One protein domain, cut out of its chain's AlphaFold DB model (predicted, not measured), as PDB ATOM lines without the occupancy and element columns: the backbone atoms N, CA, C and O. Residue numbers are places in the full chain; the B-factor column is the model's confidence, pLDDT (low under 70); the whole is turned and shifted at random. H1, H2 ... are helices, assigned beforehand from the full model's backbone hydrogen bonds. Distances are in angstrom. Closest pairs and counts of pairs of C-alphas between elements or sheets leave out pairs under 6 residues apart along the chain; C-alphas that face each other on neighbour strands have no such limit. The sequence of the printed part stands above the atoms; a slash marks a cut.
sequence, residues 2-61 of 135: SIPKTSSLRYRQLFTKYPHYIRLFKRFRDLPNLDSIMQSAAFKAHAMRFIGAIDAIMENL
ATOM      1  N   SER A   2      10.637  16.726  15.206       43.00
ATOM      2  CA  SER A   2      11.294  15.551  15.798       43.00
ATOM      3  C   SER A   2      11.864  15.913  17.173       43.00
ATOM      4  O   SER A   2      12.426  16.991  17.335       43.00
ATOM      5  N   ILE A   3      11.726  15.026  18.167       50.50
ATOM      6  CA  ILE A   3      12.423  15.194  19.451       50.50
ATOM      7  C   ILE A   3      13.936  15.199  19.162       50.50
ATOM      8  O   ILE A   3      14.387  14.322  18.413       50.50
ATOM      9  N   PRO A   4      14.738  16.097  19.762       60.72
ATOM     10  CA  PRO A   4      16.187  15.965  19.751       60.72
ATOM     11  C   PRO A   4      16.580  14.551  20.195       60.72
ATOM     12  O   PRO A   4      16.212  14.111  21.284       60.72
ATOM     13  N   LYS A   5      17.314  13.808  19.353       62.12
ATOM     14  CA  LYS A   5      17.687  12.399  19.612       62.12
ATOM     15  C   LYS A   5      18.293  12.204  21.013       62.12
ATOM     16  O   LYS A   5      18.100  11.161  21.636       62.12
ATOM     17  N   THR A   6      18.959  13.238  21.522       65.31
ATOM     18  CA  THR A   6      19.598  13.298  22.835       65.31
ATOM     19  C   THR A   6      18.616  13.160  24.006       65.31
ATOM     20  O   THR A   6      18.899  12.378  24.906       65.31
ATOM     21  N   SER A   7      17.449  13.825  24.018       67.56
ATOM     22  CA  SER A   7      16.509  13.727  25.156       67.56
ATOM     23  C   SER A   7      15.775  12.394  25.202       67.56
ATOM     24  O   SER A   7      15.667  11.793  26.272       67.56
ATOM     25  N   SER A   8      15.348  11.875  24.051       75.88
ATOM     26  CA  SER A   8      14.771  10.527  23.957       75.88
ATOM     27  C   SER A   8      15.735   9.454  24.465       75.88
ATOM     28  O   SER A   8      15.321   8.538  25.173       75.88
ATOM     29  N   LEU A   9      17.030   9.579  24.154       79.44
ATOM     30  CA  LEU A   9      18.051   8.655  24.648       79.44
ATOM     31  C   LEU A   9      18.189   8.712  26.178       79.44
ATOM     32  O   LEU A   9      18.304   7.662  26.809       79.44
ATOM     33  N   ARG A  10      18.134   9.904  26.788       77.38
ATOM     34  CA  ARG A  10      18.226  10.063  28.253       77.38
ATOM     35  C   ARG A  10      17.051   9.433  28.984       77.38
ATOM     36  O   ARG A  10      17.267   8.664  29.914       77.38
ATOM     37  N   TYR A  11      15.826   9.690  28.535       83.81
ATOM     38  CA  TYR A  11      14.650   9.058  29.136       83.81
ATOM     39  C   TYR A  11      14.636   7.547  28.928       83.81
ATOM     40  O   TYR A  11      14.285   6.819  29.852       83.81
ATOM     41  N   ARG A  12      15.089   7.055  27.767       88.56
ATOM     42  CA  ARG A  12      15.276   5.614  27.554       88.56
ATOM     43  C   ARG A  12      16.253   5.032  28.577       88.56
ATOM     44  O   ARG A  12      15.917   4.053  29.227       88.56
ATOM     45  N   GLN A  13      17.413   5.657  28.785       83.94
ATOM     46  CA  GLN A  13      18.388   5.221  29.796       83.94
ATOM     47  C   GLN A  13      17.810   5.249  31.219       83.94
ATOM     48  O   GLN A  13      17.982   4.281  31.961       83.94
ATOM     49  N   LEU A  14      17.102   6.323  31.586       84.12
ATOM     50  CA  LEU A  14      16.446   6.468  32.888       84.12
ATOM     51  C   LEU A  14      15.418   5.357  33.120       84.12
ATOM     52  O   LEU A  14      15.475   4.680  34.139       84.12
ATOM     53  N   PHE A  15      14.509   5.143  32.169       89.94
ATOM     54  CA  PHE A  15      13.429   4.165  32.294       89.94
ATOM     55  C   PHE A  15      13.911   2.719  32.183       89.94
ATOM     56  O   PHE A  15      13.340   1.847  32.828       89.94
ATOM     57  N   THR A  16      14.983   2.454  31.432       89.56
ATOM     58  CA  THR A  16      15.625   1.134  31.425       89.56
ATOM     59  C   THR A  16      16.324   0.846  32.753       89.56
ATOM     60  O   THR A  16      16.193  -0.255  33.279       89.56
ATOM     61  N   LYS A  17      17.059   1.815  33.316       85.94
ATOM     62  CA  LYS A  17      17.822   1.608  34.558       85.94
ATOM     63  C   LYS A  17      16.944   1.655  35.811       85.94
ATOM     64  O   LYS A  17      17.196   0.931  36.769       85.94
ATOM     65  N   TYR A  18      15.923   2.506  35.806       86.81
ATOM     66  CA  TYR A  18      15.050   2.772  36.944       86.81
ATOM     67  C   TYR A  18      13.576   2.829  36.491       86.81
ATOM     68  O   TYR A  18      12.954   3.895  36.467       86.81
ATOM     69  N   PRO A  19      12.972   1.683  36.136       91.00
ATOM     70  CA  PRO A  19      11.624   1.637  35.558       91.00
ATOM     71  C   PRO A  19      10.532   2.193  36.484       91.00
ATOM     72  O   PRO A  19       9.514   2.695  36.011       91.00
ATOM     73  N   HIS A  20      10.749   2.188  37.804       88.81
ATOM     74  CA  HIS A  20       9.796   2.726  38.781       88.81
ATOM     75  C   HIS A  20       9.509   4.230  38.608       88.81
ATOM     76  O   HIS A  20       8.433   4.682  39.005       88.81
ATOM     77  N   TYR A  21      10.404   5.001  37.970       89.44
ATOM     78  CA  TYR A  21      10.153   6.419  37.679       89.44
ATOM     79  C   TYR A  21       9.021   6.633  36.670       89.44
ATOM     80  O   TYR A  21       8.381   7.682  36.709       89.44
ATOM     81  N   ILE A  22       8.712   5.655  35.806       91.69
ATOM     82  CA  ILE A  22       7.626   5.769  34.813       91.69
ATOM     83  C   ILE A  22       6.297   6.138  35.496       91.69
ATOM     84  O   ILE A  22       5.550   6.972  34.987       91.69
ATOM     85  N   ARG A  23       6.041   5.611  36.704       92.00
ATOM     86  CA  ARG A  23       4.819   5.854  37.494       92.00
ATOM     87  C   ARG A  23       4.536   7.338  37.771       92.00
ATOM     88  O   ARG A  23       3.374   7.710  37.962       92.00
ATOM     89  N   LEU A  24       5.572   8.178  37.783       89.06
ATOM     90  CA  LEU A  24       5.478   9.618  38.039       89.06
ATOM     91  C   LEU A  24       4.892  10.381  36.837       89.06
ATOM     92  O   LEU A  24       4.337  11.471  36.989       89.06
ATOM     93  N   PHE A  25       4.939   9.791  35.642       91.31
ATOM     94  CA  PHE A  25       4.515  10.417  34.396       91.31
ATOM     95  C   PHE A  25       3.089  10.017  34.006       91.31
ATOM     96  O   PHE A  25       2.855   9.285  33.044       91.31
ATOM     97  N   LYS A  26       2.106  10.561  34.734       92.56
ATOM     98  CA  LYS A  26       0.666  10.241  34.602       92.56
ATOM     99  C   LYS A  26       0.136  10.148  33.162       92.56
ATOM    100  O   LYS A  26      -0.751   9.355  32.902       92.56
ATOM    101  N   ARG A  27       0.661  10.946  32.223       93.94
ATOM    102  CA  ARG A  27       0.168  11.009  30.833       93.94
ATOM    103  C   ARG A  27       0.582   9.832  29.947       93.94
ATOM    104  O   ARG A  27       0.050   9.717  28.849       93.94
ATOM    105  N   PHE A  28       1.566   9.037  30.358       93.56
ATOM    106  CA  PHE A  28       2.087   7.937  29.540       93.56
ATOM    107  C   PHE A  28       2.541   6.719  30.351       93.56
ATOM    108  O   PHE A  28       3.066   5.774  29.775       93.56
ATOM    109  N   ARG A  29       2.340   6.716  31.675       93.50
ATOM    110  CA  ARG A  29       2.769   5.620  32.554       93.50
ATOM    111  C   ARG A  29       2.049   4.291  32.312       93.50
ATOM    112  O   ARG A  29       2.606   3.258  32.647       93.50
ATOM    113  N   ASP A  30       0.844   4.339  31.745       95.81
ATOM    114  CA  ASP A  30      -0.016   3.168  31.525       95.81
ATOM    115  C   ASP A  30       0.148   2.581  30.106       95.81
ATOM    116  O   ASP A  30      -0.597   1.694  29.697       95.81
ATOM    117  N   LEU A  31       1.116   3.080  29.325       95.62
ATOM    118  CA  LEU A  31       1.442   2.517  28.013       95.62
ATOM    119  C   LEU A  31       2.189   1.180  28.169       95.62
ATOM    120  O   LEU A  31       2.999   1.033  29.084       95.62
ATOM    121  N   PRO A  32       1.964   0.217  27.256       92.50
ATOM    122  CA  PRO A  32       2.287  -1.193  27.491       92.50
ATOM    123  C   PRO A  32       3.787  -1.495  27.579       92.50
ATOM    124  O   PRO A  32       4.182  -2.496  28.167       92.50
ATOM    125  N   ASN A  33       4.635  -0.667  26.970       93.75
ATOM    126  CA  ASN A  33       6.082  -0.837  27.000       93.75
ATOM    127  C   ASN A  33       6.809   0.489  26.735       93.75
ATOM    128  O   ASN A  33       6.214   1.496  26.336       93.75
ATOM    129  N   LEU A  34       8.127   0.472  26.940       93.06
ATOM    130  CA  LEU A  34       8.990   1.638  26.774       93.06
ATOM    131  C   LEU A  34       8.933   2.228  25.358       93.06
ATOM    132  O   LEU A  34       8.930   3.449  25.217       93.06
ATOM    133  N   ASP A  35       8.851   1.409  24.310       94.06
ATOM    134  CA  ASP A  35       8.801   1.922  22.940       94.06
ATOM    135  C   ASP A  35       7.489   2.659  22.660       94.06
ATOM    136  O   ASP A  35       7.519   3.754  22.090       94.06
ATOM    137  N   SER A  36       6.358   2.150  23.156       94.81
ATOM    138  CA  SER A  36       5.079   2.865  23.118       94.81
ATOM    139  C   SER A  36       5.150   4.202  23.864       94.81
ATOM    140  O   SER A  36       4.654   5.211  23.359       94.81
ATOM    141  N   ILE A  37       5.829   4.251  25.018       95.12
ATOM    142  CA  ILE A  37       6.076   5.507  25.746       95.12
ATOM    143  C   ILE A  37       6.867   6.484  24.872       95.12
ATOM    144  O   ILE A  37       6.401   7.604  24.651       95.12
ATOM    145  N   MET A  38       8.016   6.062  24.336       92.00
ATOM    146  CA  MET A  38       8.915   6.902  23.529       92.00
ATOM    147  C   MET A  38       8.271   7.427  22.242       92.00
ATOM    148  O   MET A  38       8.631   8.502  21.758       92.00
ATOM    149  N   GLN A  39       7.306   6.697  21.685       92.56
ATOM    150  CA  GLN A  39       6.602   7.097  20.468       92.56
ATOM    151  C   GLN A  39       5.390   8.001  20.735       92.56
ATOM    152  O   GLN A  39       4.948   8.707  19.817       92.56
ATOM    153  N   SER A  40       4.886   8.041  21.973       95.00
ATOM    154  CA  SER A  40       3.682   8.797  22.330       95.00
ATOM    155  C   SER A  40       3.852  10.314  22.161       95.00
ATOM    156  O   SER A  40       4.904  10.896  22.444       95.00
ATOM    157  N   ALA A  41       2.781  10.992  21.734       94.12
ATOM    158  CA  ALA A  41       2.757  12.454  21.635       94.12
ATOM    159  C   ALA A  41       2.961  13.130  23.004       94.12
ATOM    160  O   ALA A  41       3.627  14.160  23.106       94.12
ATOM    161  N   ALA A  42       2.437  12.520  24.073       94.06
ATOM    162  CA  ALA A  42       2.596  13.012  25.436       94.06
ATOM    163  C   ALA A  42       4.065  13.008  25.885       94.06
ATOM    164  O   ALA A  42       4.532  13.999  26.454       94.06
ATOM    165  N   PHE A  43       4.800  11.930  25.593       93.31
ATOM    166  CA  PHE A  43       6.233  11.870  25.855       93.31
ATOM    167  C   PHE A  43       7.005  12.870  24.992       93.31
ATOM    168  O   PHE A  43       7.800  13.632  25.533       93.31
ATOM    169  N   LYS A  44       6.721  12.947  23.683       90.50
ATOM    170  CA  LYS A  44       7.340  13.928  22.767       90.50
ATOM    171  C   LYS A  44       7.244  15.355  23.313       90.50
ATOM    172  O   LYS A  44       8.255  16.042  23.432       90.50
ATOM    173  N   ALA A  45       6.050  15.770  23.731       90.19
ATOM    174  CA  ALA A  45       5.828  17.085  24.326       90.19
ATOM    175  C   ALA A  45       6.550  17.272  25.676       90.19
ATOM    176  O   ALA A  45       6.927  18.385  26.041       90.19
ATOM    177  N   HIS A  46       6.726  16.209  26.461       89.75
ATOM    178  CA  HIS A  46       7.512  16.266  27.692       89.75
ATOM    179  C   HIS A  46       9.018  16.397  27.413       89.75
ATOM    180  O   HIS A  46       9.660  17.282  27.970       89.75
ATOM    181  N   ALA A  47       9.558  15.598  26.492       84.50
ATOM    182  CA  ALA A  47      10.961  15.641  26.095       84.50
ATOM    183  C   ALA A  47      11.367  17.002  25.502       84.50
ATOM    184  O   ALA A  47      12.476  17.466  25.756       84.50
ATOM    185  N   MET A  48      10.467  17.668  24.766       83.75
ATOM    186  CA  MET A  48      10.704  19.032  24.276       83.75
ATOM    187  C   MET A  48      10.818  20.058  25.406       83.75
ATOM    188  O   MET A  48      11.728  20.879  25.387       83.75
ATOM    189  N   ARG A  49       9.939  19.989  26.416       86.31
ATOM    190  CA  ARG A  49      10.012  20.872  27.594       86.31
ATOM    191  C   ARG A  49      11.290  20.650  28.393       86.31
ATOM    192  O   ARG A  49      11.878  21.609  28.871       86.31
ATOM    193  N   PHE A  50      11.726  19.396  28.503       81.69
ATOM    194  CA  PHE A  50      12.989  19.058  29.148       81.69
ATOM    195  C   PHE A  50      14.189  19.696  28.433       81.69
ATOM    196  O   PHE A  50      15.007  20.319  29.096       81.69
ATOM    197  N   ILE A  51      14.275  19.598  27.099       74.69
ATOM    198  CA  ILE A  51      15.359  20.251  26.344       74.69
ATOM    199  C   ILE A  51      15.309  21.770  26.507       74.69
ATOM    200  O   ILE A  51      16.323  22.349  26.865       74.69
ATOM    201  N   GLY A  52      14.133  22.393  26.374       79.12
ATOM    202  CA  GLY A  52      14.013  23.841  26.564       79.12
ATOM    203  C   GLY A  52      14.428  24.312  27.965       79.12
ATOM    204  O   GLY A  52      15.016  25.378  28.103       79.12
ATOM    205  N   ALA A  53      14.182  23.510  29.006       78.69
ATOM    206  CA  ALA A  53      14.659  23.816  30.356       78.69
ATOM    207  C   ALA A  53      16.191  23.731  30.468       78.69
ATOM    208  O   ALA A  53      16.799  24.556  31.146       78.69
ATOM    209  N   ILE A  54      16.822  22.759  29.800       74.94
ATOM    210  CA  ILE A  54      18.286  22.659  29.737       74.94
ATOM    211  C   ILE A  54      18.876  23.837  28.960       74.94
ATOM    212  O   ILE A  54      19.832  24.438  29.442       74.94
ATOM    213  N   ASP A  55      18.292  24.202  27.818       75.69
ATOM    214  CA  ASP A  55      18.740  25.341  27.010       75.69
ATOM    215  C   ASP A  55      18.676  26.641  27.829       75.69
ATOM    216  O   ASP A  55      19.676  27.348  27.938       75.69
ATOM    217  N   ALA A  56      17.565  26.885  28.534       79.19
ATOM    218  CA  ALA A  56      17.421  28.042  29.419       79.19
ATOM    219  C   ALA A  56      18.472  28.065  30.547       79.19
ATOM    220  O   ALA A  56      19.025  29.118  30.860       79.19
ATOM    221  N   ILE A  57      18.789  26.912  31.147       76.00
ATOM    222  CA  ILE A  57      19.869  26.806  32.144       76.00
ATOM    223  C   ILE A  57      21.223  27.150  31.511       76.00
ATOM    224  O   ILE A  57      22.019  27.855  32.126       76.00
ATOM    225  N   MET A  58      21.495  26.653  30.300       73.56
ATOM    226  CA  MET A  58      22.756  26.879  29.589       73.56
ATOM    227  C   MET A  58      22.950  28.343  29.186       73.56
ATOM    228  O   MET A  58      24.069  28.848  29.285       73.56
ATOM    229  N   GLU A  59      21.881  29.014  28.759       80.31
ATOM    230  CA  GLU A  59      21.885  30.432  28.378       80.31
ATOM    231  C   GLU A  59      22.118  31.360  29.576       80.31
ATOM    232  O   GLU A  59      22.742  32.405  29.426       80.31
ATOM    233  N   ASN A  60      21.688  30.958  30.776       78.75
ATOM    234  CA  ASN A  60      21.778  31.778  31.988       78.75
ATOM    235  C   ASN A  60      22.955  31.394  32.903       78.75
ATOM    236  O   ASN A  60      23.000  31.807  34.056       78.75
ATOM    237  N   LEU A  61      23.946  30.629  32.421       75.69
ATOM    238  CA  LEU A  61      25.088  30.194  33.248       75.69
ATOM    239  C   LEU A  61      25.942  31.332  33.818       75.69
ATOM    240  O   LEU A  61      26.670  31.112  34.792       75.69
TER     241      LEU A  61
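Overview. This is residues 2 to 61 of the 135 residues of the protein "GLOBIN domain-containing protein" of Schistocephalus solidus (UniProt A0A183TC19). One long helix, H4, runs out of a small body made by its own first part and three shorter helices, H1, H2 and H3; residues 52 to 61, of which 52 to 59 belong to H4, stick out as an arm. In the body H1 and H3 lie side by side, H2 makes a corner with the last part of H1, and the first part of H1 meets H4. The printed part has 60 residues, with four named helices in the order H1, H2, H3, H4 and no named strand: all helix. It is compact, with a radius of gyration of the C-alphas of 12.0 A, and elongated, spanning 38 by 22 by 19 A.

Along the chain. H4, residues 41 to 59, is 27.1 A long, from C-alpha 41 at (2.757, 12.454, 21.635) to C-alpha 59 at (21.885, 30.432, 28.378). H1, residues 5 to 17, begins at C-alpha 5 at (17.687, 12.399, 19.612) and is 18.4 A long. H2 is residues 19 to 24, 10.4 A, and H3 residues 34 to 39, 8.7 A.

Arrangement. H1 is the hub, touching the three other helices. With residues 7 to 8 alone it touches residues 47 to 51 of H4; the closest C-alphas, of Ser 7 and Ala 47, are 5.9 A apart, and the tilt of 70.2 degrees is only just about perpendicular. H1 touches H3 at a shallow tilt of 20 degrees, opposite ways, closest at the C-alphas of Ser 8 and Met 38, 6.9 A. H1 and H2 only just touch, with 3 pairs of C-alphas within 8 A, and only at the corner, closest at Phe 15 and Ile 22, 6.5 A between C-alphas. H3 and H4 are close but not clearly touching; H2 is apart from H3 and H4. Every O i to N i+4 pair is within hydrogen-bond range in H1, H3 and H4; in H2 0 of 2 are, beside 3 of 3 O i to N i+3 pairs.

Size, cuts and confidence. The C-alphas farthest apart, of Pro 32 and Leu 61, are 39.2 A apart. The printed part has no cut and no long link. Mean pLDDT of the printed part is 84.2; residues 2 to 7 are under 70.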